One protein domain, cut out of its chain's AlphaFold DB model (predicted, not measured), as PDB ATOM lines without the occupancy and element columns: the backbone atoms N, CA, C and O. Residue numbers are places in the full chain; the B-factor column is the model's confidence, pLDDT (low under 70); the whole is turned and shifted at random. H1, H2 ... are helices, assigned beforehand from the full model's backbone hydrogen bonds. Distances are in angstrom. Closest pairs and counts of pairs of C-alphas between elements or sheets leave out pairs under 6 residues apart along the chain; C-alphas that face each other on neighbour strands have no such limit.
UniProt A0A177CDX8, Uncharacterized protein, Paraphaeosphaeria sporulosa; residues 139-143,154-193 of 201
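Overview. This is residues 139 to 143 and 154 to 193 of the 201 residues of an uncharacterized protein of Paraphaeosphaeria sporulosa (UniProt A0A177CDX8). What shape do these coordinates make? A short helix, H1, and one twice as long in residues, H2, meet near the end of H1 and the beginning of H2 as a lopsided V, and residues 182 to 193, of which 182 to 191 belong to H2, stick out as an arm. What is the make-up? The printed part has 45 residues, with H1 and then H2 along the chain and no named strand; its class is all helix. How compact is it? It is only just loose, close to compact, with a radius of gyration of the C-alphas of 11.7 A, and it spans 35 by 20 by 17 A.

Arrangement. How do the helices stand to each other? H1, residues 159 to 167, and H2, residues 174 to 191, touch, and their closest C-alphas, those of Leu 166 and Gly 174, are 4.2 A apart. Their lines stand at a steep tilt of 64 degrees, and they run opposite ways. Which part of H2 takes part? H2 touches H1 with residues 174 to 178 alone. What do the backbones show? Every O i to N i+4 pair is within hydrogen-bond range in H1 and H2.

Along the chain. Where does the printed part begin? C-alpha 139 is at (-30.439, -7.547, 45.155). Where is H1? It runs from C-alpha 159 at (-37.942, -4.330, 49.791) to C-alpha 167, 12.1 A away. Where is H2? It runs 25.8 A, from C-alpha 174 to C-alpha 191 at (-43.180, -22.028, 64.682).

Size, cuts and confidence. How far does it reach? The two C-alphas farthest apart, those of Lys 154 and Gly 193, are 35.6 A apart. Is there a cut? Residues 144 to 153 are not printed, and C-alphas 143 and 154 are 10.0 A apart across the cut. Is the link long? The link from H1 to H2 is short, with 6 residues. Where is confidence low? Residues 141 to 143 are under 70, and the mean pLDDT of the printed part is 83.6.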
ATOM      1  N   HIS A 139     -30.808  -6.966  46.440       82.50
ATOM      2  CA  HIS A 139     -30.439  -7.547  45.155       82.50
ATOM      3  C   HIS A 139     -31.450  -8.602  44.732       82.50
ATOM      4  O   HIS A 139     -31.959  -9.371  45.550       82.50
ATOM      5  N   CYS A 140     -31.716  -8.662  43.429       80.44
ATOM      6  CA  CYS A 140     -32.490  -9.757  42.877       80.44
ATOM      7  C   CYS A 140     -31.729 -11.092  43.035       80.44
ATOM      8  O   CYS A 140     -30.606 -11.211  42.536       80.44
ATOM      9  N   PRO A 141     -32.338 -12.121  43.650       67.69
ATOM     10  CA  PRO A 141     -31.717 -13.425  43.868       67.69
ATOM     11  C   PRO A 141     -31.581 -14.278  42.596       67.69
ATOM     12  O   PRO A 141     -31.185 -15.433  42.695       67.69
ATOM     13  N   SER A 142     -31.860 -13.753  41.394       61.19
ATOM     14  CA  SER A 142     -31.718 -14.503  40.133       61.19
ATOM     15  C   SER A 142     -30.324 -15.100  39.911       61.19
ATOM     16  O   SER A 142     -30.215 -16.112  39.229       61.19
ATOM     17  N   GLY A 143     -29.274 -14.543  40.526       56.41
ATOM     18  CA  GLY A 143     -27.933 -15.141  40.508       56.41
ATOM     19  C   GLY A 143     -27.802 -16.459  41.290       56.41
ATOM     20  O   GLY A 143     -26.830 -17.180  41.095       56.41
ATOM     21  N   LYS A 154     -30.075  -6.871  39.389       74.62
ATOM     22  CA  LYS A 154     -30.920  -5.692  39.542       74.62
ATOM     23  C   LYS A 154     -30.988  -5.328  41.021       74.62
ATOM     24  O   LYS A 154     -31.303  -6.184  41.850       74.62
ATOM     25  N   GLU A 155     -30.660  -4.080  41.319       82.56
ATOM     26  CA  GLU A 155     -30.620  -3.540  42.672       82.56
ATOM     27  C   GLU A 155     -31.863  -2.698  42.935       82.56
ATOM     28  O   GLU A 155     -32.380  -2.013  42.045       82.56
ATOM     29  N   PHE A 156     -32.340  -2.749  44.173       81.81
ATOM     30  CA  PHE A 156     -33.511  -2.026  44.629       81.81
ATOM     31  C   PHE A 156     -33.171  -1.267  45.905       81.81
ATOM     32  O   PHE A 156     -32.576  -1.810  46.832       81.81
ATOM     33  N   ALA A 157     -33.609  -0.012  45.970       81.69
ATOM     34  CA  ALA A 157     -33.494   0.817  47.169       81.69
ATOM     35  C   ALA A 157     -34.542   0.462  48.247       81.69
ATOM     36  O   ALA A 157     -34.528   1.036  49.333       81.69
ATOM     37  N   SER A 158     -35.482  -0.446  47.952       84.31
ATOM     38  CA  SER A 158     -36.524  -0.879  48.885       84.31
ATOM     39  C   SER A 158     -36.904  -2.350  48.702       84.31
ATOM     40  O   SER A 158     -36.859  -2.893  47.595       84.31
ATOM     41  N   VAL A 159     -37.372  -2.970  49.792       85.44
ATOM     42  CA  VAL A 159     -37.942  -4.330  49.791       85.44
ATOM     43  C   VAL A 159     -39.181  -4.411  48.901       85.44
ATOM     44  O   VAL A 159     -39.352  -5.391  48.187       85.44
ATOM     45  N   SER A 160     -40.020  -3.372  48.889       86.00
ATOM     46  CA  SER A 160     -41.214  -3.323  48.035       86.00
ATOM     47  C   SER A 160     -40.874  -3.393  46.545       86.00
ATOM     48  O   SER A 160     -41.546  -4.095  45.797       86.00
ATOM     49  N   GLY A 161     -39.796  -2.723  46.121       87.44
ATOM     50  CA  GLY A 161     -39.318  -2.785  44.742       87.44
ATOM     51  C   GLY A 161     -38.823  -4.181  44.364       87.44
ATOM     52  O   GLY A 161     -39.115  -4.657  43.266       87.44
ATOM     53  N   LEU A 162     -38.134  -4.861  45.287       86.12
ATOM     54  CA  LEU A 162     -37.725  -6.252  45.102       86.12
ATOM     55  C   LEU A 162     -38.937  -7.199  45.055       86.12
ATOM     56  O   LEU A 162     -39.008  -8.036  44.161       86.12
ATOM     57  N   ALA A 163     -39.902  -7.058  45.966       87.81
ATOM     58  CA  ALA A 163     -41.099  -7.901  46.009       87.81
ATOM     59  C   ALA A 163     -41.899  -7.800  44.704       87.81
ATOM     60  O   ALA A 163     -42.114  -8.808  44.035       87.81
ATOM     61  N   GLN A 164     -42.198  -6.578  44.253       89.69
ATOM     62  CA  GLN A 164     -42.911  -6.350  42.994       89.69
ATOM     63  C   GLN A 164     -42.143  -6.908  41.782       89.69
ATOM     64  O   GLN A 164     -42.728  -7.425  40.823       89.69
ATOM     65  N   HIS A 165     -40.811  -6.831  41.808       87.44
ATOM     66  CA  HIS A 165     -39.970  -7.425  40.776       87.44
ATOM     67  C   HIS A 165     -40.080  -8.958  40.725       87.44
ATOM     68  O   HIS A 165     -40.132  -9.521  39.629       87.44
ATOM     69  N   LEU A 166     -40.139  -9.622  41.882       88.00
ATOM     70  CA  LEU A 166     -40.297 -11.074  41.977       88.00
ATOM     71  C   LEU A 166     -41.716 -11.520  41.596       88.00
ATOM     72  O   LEU A 166     -41.869 -12.446  40.798       88.00
ATOM     73  N   GLU A 167     -42.740 -10.830  42.103       87.88
ATOM     74  CA  GLU A 167     -44.163 -11.107  41.855       87.88
ATOM     75  C   GLU A 167     -44.526 -10.983  40.372       87.88
ATOM     76  O   GLU A 167     -45.182 -11.857  39.802       87.88
ATOM     77  N   SER A 168     -44.028  -9.934  39.710       86.12
ATOM     78  CA  SER A 168     -44.239  -9.737  38.270       86.12
ATOM     79  C   SER A 168     -43.577 -10.817  37.406       86.12
ATOM     80  O   SER A 168     -43.919 -10.958  36.233       86.12
ATOM     81  N   GLY A 169     -42.638 -11.598  37.955       82.62
ATOM     82  CA  GLY A 169     -41.846 -12.555  37.183       82.62
ATOM     83  C   GLY A 169     -40.933 -11.885  36.155       82.62
ATOM     84  O   GLY A 169     -40.539 -12.521  35.182       82.62
ATOM     85  N   ALA A 170     -40.590 -10.609  36.361       76.75
ATOM     86  CA  ALA A 170     -39.734  -9.840  35.460       76.75
ATOM     87  C   ALA A 170     -38.280 -10.356  35.410       76.75
ATOM     88  O   ALA A 170     -37.485  -9.888  34.595       76.75
ATOM     89  N   CYS A 171     -37.916 -11.292  36.288       82.75
ATOM     90  CA  CYS A 171     -36.647 -12.003  36.270       82.75
ATOM     91  C   CYS A 171     -36.837 -13.520  36.271       82.75
ATOM     92  O   CYS A 171     -37.825 -14.061  36.780       82.75
ATOM     93  N   LEU A 172     -35.835 -14.212  35.726       81.25
ATOM     94  CA  LEU A 172     -35.788 -15.667  35.721       81.25
ATOM     95  C   LEU A 172     -35.767 -16.187  37.165       81.25
ATOM     96  O   LEU A 172     -34.958 -15.744  37.983       81.25
ATOM     97  N   GLY A 173     -36.689 -17.099  37.478       79.69
ATOM     98  CA  GLY A 173     -36.839 -17.665  38.821       79.69
ATOM     99  C   GLY A 173     -37.466 -16.723  39.858       79.69
ATOM    100  O   GLY A 173     -37.551 -17.102  41.027       79.69
ATOM    101  N   GLY A 174     -37.929 -15.526  39.470       84.31
ATOM    102  CA  GLY A 174     -38.507 -14.548  40.399       84.31
ATOM    103  C   GLY A 174     -39.738 -15.073  41.142       84.31
ATOM    104  O   GLY A 174     -39.771 -15.053  42.373       84.31
ATOM    105  N   LYS A 175     -40.697 -15.648  40.405       84.50
ATOM    106  CA  LYS A 175     -41.928 -16.227  40.976       84.50
ATOM    107  C   LYS A 175     -41.652 -17.407  41.914       84.50
ATOM    108  O   LYS A 175     -42.212 -17.468  43.004       84.50
ATOM    109  N   GLU A 176     -40.745 -18.306  41.532       84.81
ATOM    110  CA  GLU A 176     -40.342 -19.433  42.387       84.81
ATOM    111  C   GLU A 176     -39.632 -18.960  43.657       84.81
ATOM    112  O   GLU A 176     -39.848 -19.501  44.742       84.81
ATOM    113  N   THR A 177     -38.822 -17.907  43.549       84.44
ATOM    114  CA  THR A 177     -38.172 -17.313  44.719       84.44
ATOM    115  C   THR A 177     -39.194 -16.674  45.654       84.44
ATOM    116  O   THR A 177     -39.136 -16.917  46.858       84.44
ATOM    117  N   MET A 178     -40.182 -15.950  45.121       86.44
ATOM    118  CA  MET A 178     -41.282 -15.393  45.918       86.44
ATOM    119  C   MET A 178     -42.056 -16.488  46.660       86.44
ATOM    120  O   MET A 178     -42.307 -16.382  47.860       86.44
ATOM    121  N   LYS A 179     -42.361 -17.595  45.974       87.44
ATOM    122  CA  LYS A 179     -43.033 -18.754  46.570       87.44
ATOM    123  C   LYS A 179     -42.236 -19.349  47.734       87.44
ATOM    124  O   LYS A 179     -42.820 -19.658  48.771       87.44
ATOM    125  N   ARG A 180     -40.910 -19.472  47.602       86.06
ATOM    126  CA  ARG A 180     -40.028 -19.948  48.686       86.06
ATOM    127  C   ARG A 180     -39.998 -18.993  49.877       86.06
ATOM    128  O   ARG A 180     -40.047 -19.456  51.012       86.06
ATOM    129  N   VAL A 181     -39.953 -17.683  49.628       86.88
ATOM    130  CA  VAL A 181     -40.016 -16.669  50.693       86.88
ATOM    131  C   VAL A 181     -41.330 -16.795  51.460       86.88
ATOM    132  O   VAL A 181     -41.321 -16.840  52.686       86.88
ATOM    133  N   VAL A 182     -42.455 -16.943  50.760       87.94
ATOM    134  CA  VAL A 182     -43.757 -17.114  51.415       87.94
ATOM    135  C   VAL A 182     -43.846 -18.419  52.202       87.94
ATOM    136  O   VAL A 182     -44.328 -18.401  53.332       87.94
ATOM    137  N   GLN A 183     -43.324 -19.527  51.674       87.00
ATOM    138  CA  GLN A 183     -43.241 -20.786  52.426       87.00
ATOM    139  C   GLN A 183     -42.393 -20.650  53.695       87.00
ATOM    140  O   GLN A 183     -42.759 -21.190  54.738       87.00
ATOM    141  N   PHE A 184     -41.278 -19.922  53.622       87.75
ATOM    142  CA  PHE A 184     -40.434 -19.653  54.779       87.75
ATOM    143  C   PHE A 184     -41.183 -18.840  55.841       87.75
ATOM    144  O   PHE A 184     -41.227 -19.250  56.997       87.75
ATOM    145  N   VAL A 185     -41.844 -17.747  55.449       87.62
ATOM    146  CA  VAL A 185     -42.615 -16.920  56.390       87.62
ATOM    147  C   VAL A 185     -43.767 -17.713  57.004       87.62
ATOM    148  O   VAL A 185     -43.952 -17.666  58.215       87.62
ATOM    149  N   GLN A 186     -44.501 -18.502  56.213       87.88
ATOM    150  CA  GLN A 186     -45.558 -19.379  56.734       87.88
ATOM    151  C   GLN A 186     -45.013 -20.394  57.751       87.88
ATOM    152  O   GLN A 186     -45.648 -20.644  58.776       87.88
ATOM    153  N   LYS A 187     -43.826 -20.962  57.505       88.06
ATOM    154  CA  LYS A 187     -43.167 -21.878  58.444       88.06
ATOM    155  C   LYS A 187     -42.784 -21.174  59.747       88.06
ATOM    156  O   LYS A 187     -43.044 -21.718  60.816       88.06
ATOM    157  N   GLU A 188     -42.225 -19.970  59.672       88.19
ATOM    158  CA  GLU A 188     -41.886 -19.184  60.864       88.19
ATOM    159  C   GLU A 188     -43.132 -18.767  61.651       88.19
ATOM    160  O   GLU A 188     -43.169 -18.900  62.871       88.19
ATOM    161  N   MET A 189     -44.207 -18.367  60.966       85.56
ATOM    162  CA  MET A 189     -45.495 -18.092  61.607       85.56
ATOM    163  C   MET A 189     -46.031 -19.322  62.349       85.56
ATOM    164  O   MET A 189     -46.492 -19.205  63.484       85.56
ATOM    165  N   LYS A 190     -45.911 -20.512  61.752       88.62
ATOM    166  CA  LYS A 190     -46.282 -21.770  62.408       88.62
ATOM    167  C   LYS A 190     -45.423 -22.053  63.644       88.62
ATOM    168  O   LYS A 190     -45.968 -22.421  64.681       88.62
ATOM    169  N   ASN A 191     -44.109 -21.838  63.560       86.38
ATOM    170  CA  ASN A 191     -43.180 -22.028  64.682       86.38
ATOM    171  C   ASN A 191     -43.465 -21.074  65.853       86.38
ATOM    172  O   ASN A 191     -43.283 -21.445  67.009       86.38
ATOM    173  N   LEU A 192     -43.940 -19.864  65.558       87.62
ATOM    174  CA  LEU A 192     -44.314 -18.853  66.550       87.62
ATOM    175  C   LEU A 192     -45.735 -19.041  67.114       87.62
ATOM    176  O   LEU A 192     -46.182 -18.231  67.923       87.62
ATOM    177  N   GLY A 193     -46.447 -20.101  66.715       85.50
ATOM    178  CA  GLY A 193     -47.765 -20.442  67.256       85.50
ATOM    179  C   GLY A 193     -48.952 -19.790  66.540       85.50
ATOM    180  O   GLY A 193     -50.075 -19.914  67.019       85.50
TER     181      GLY A 193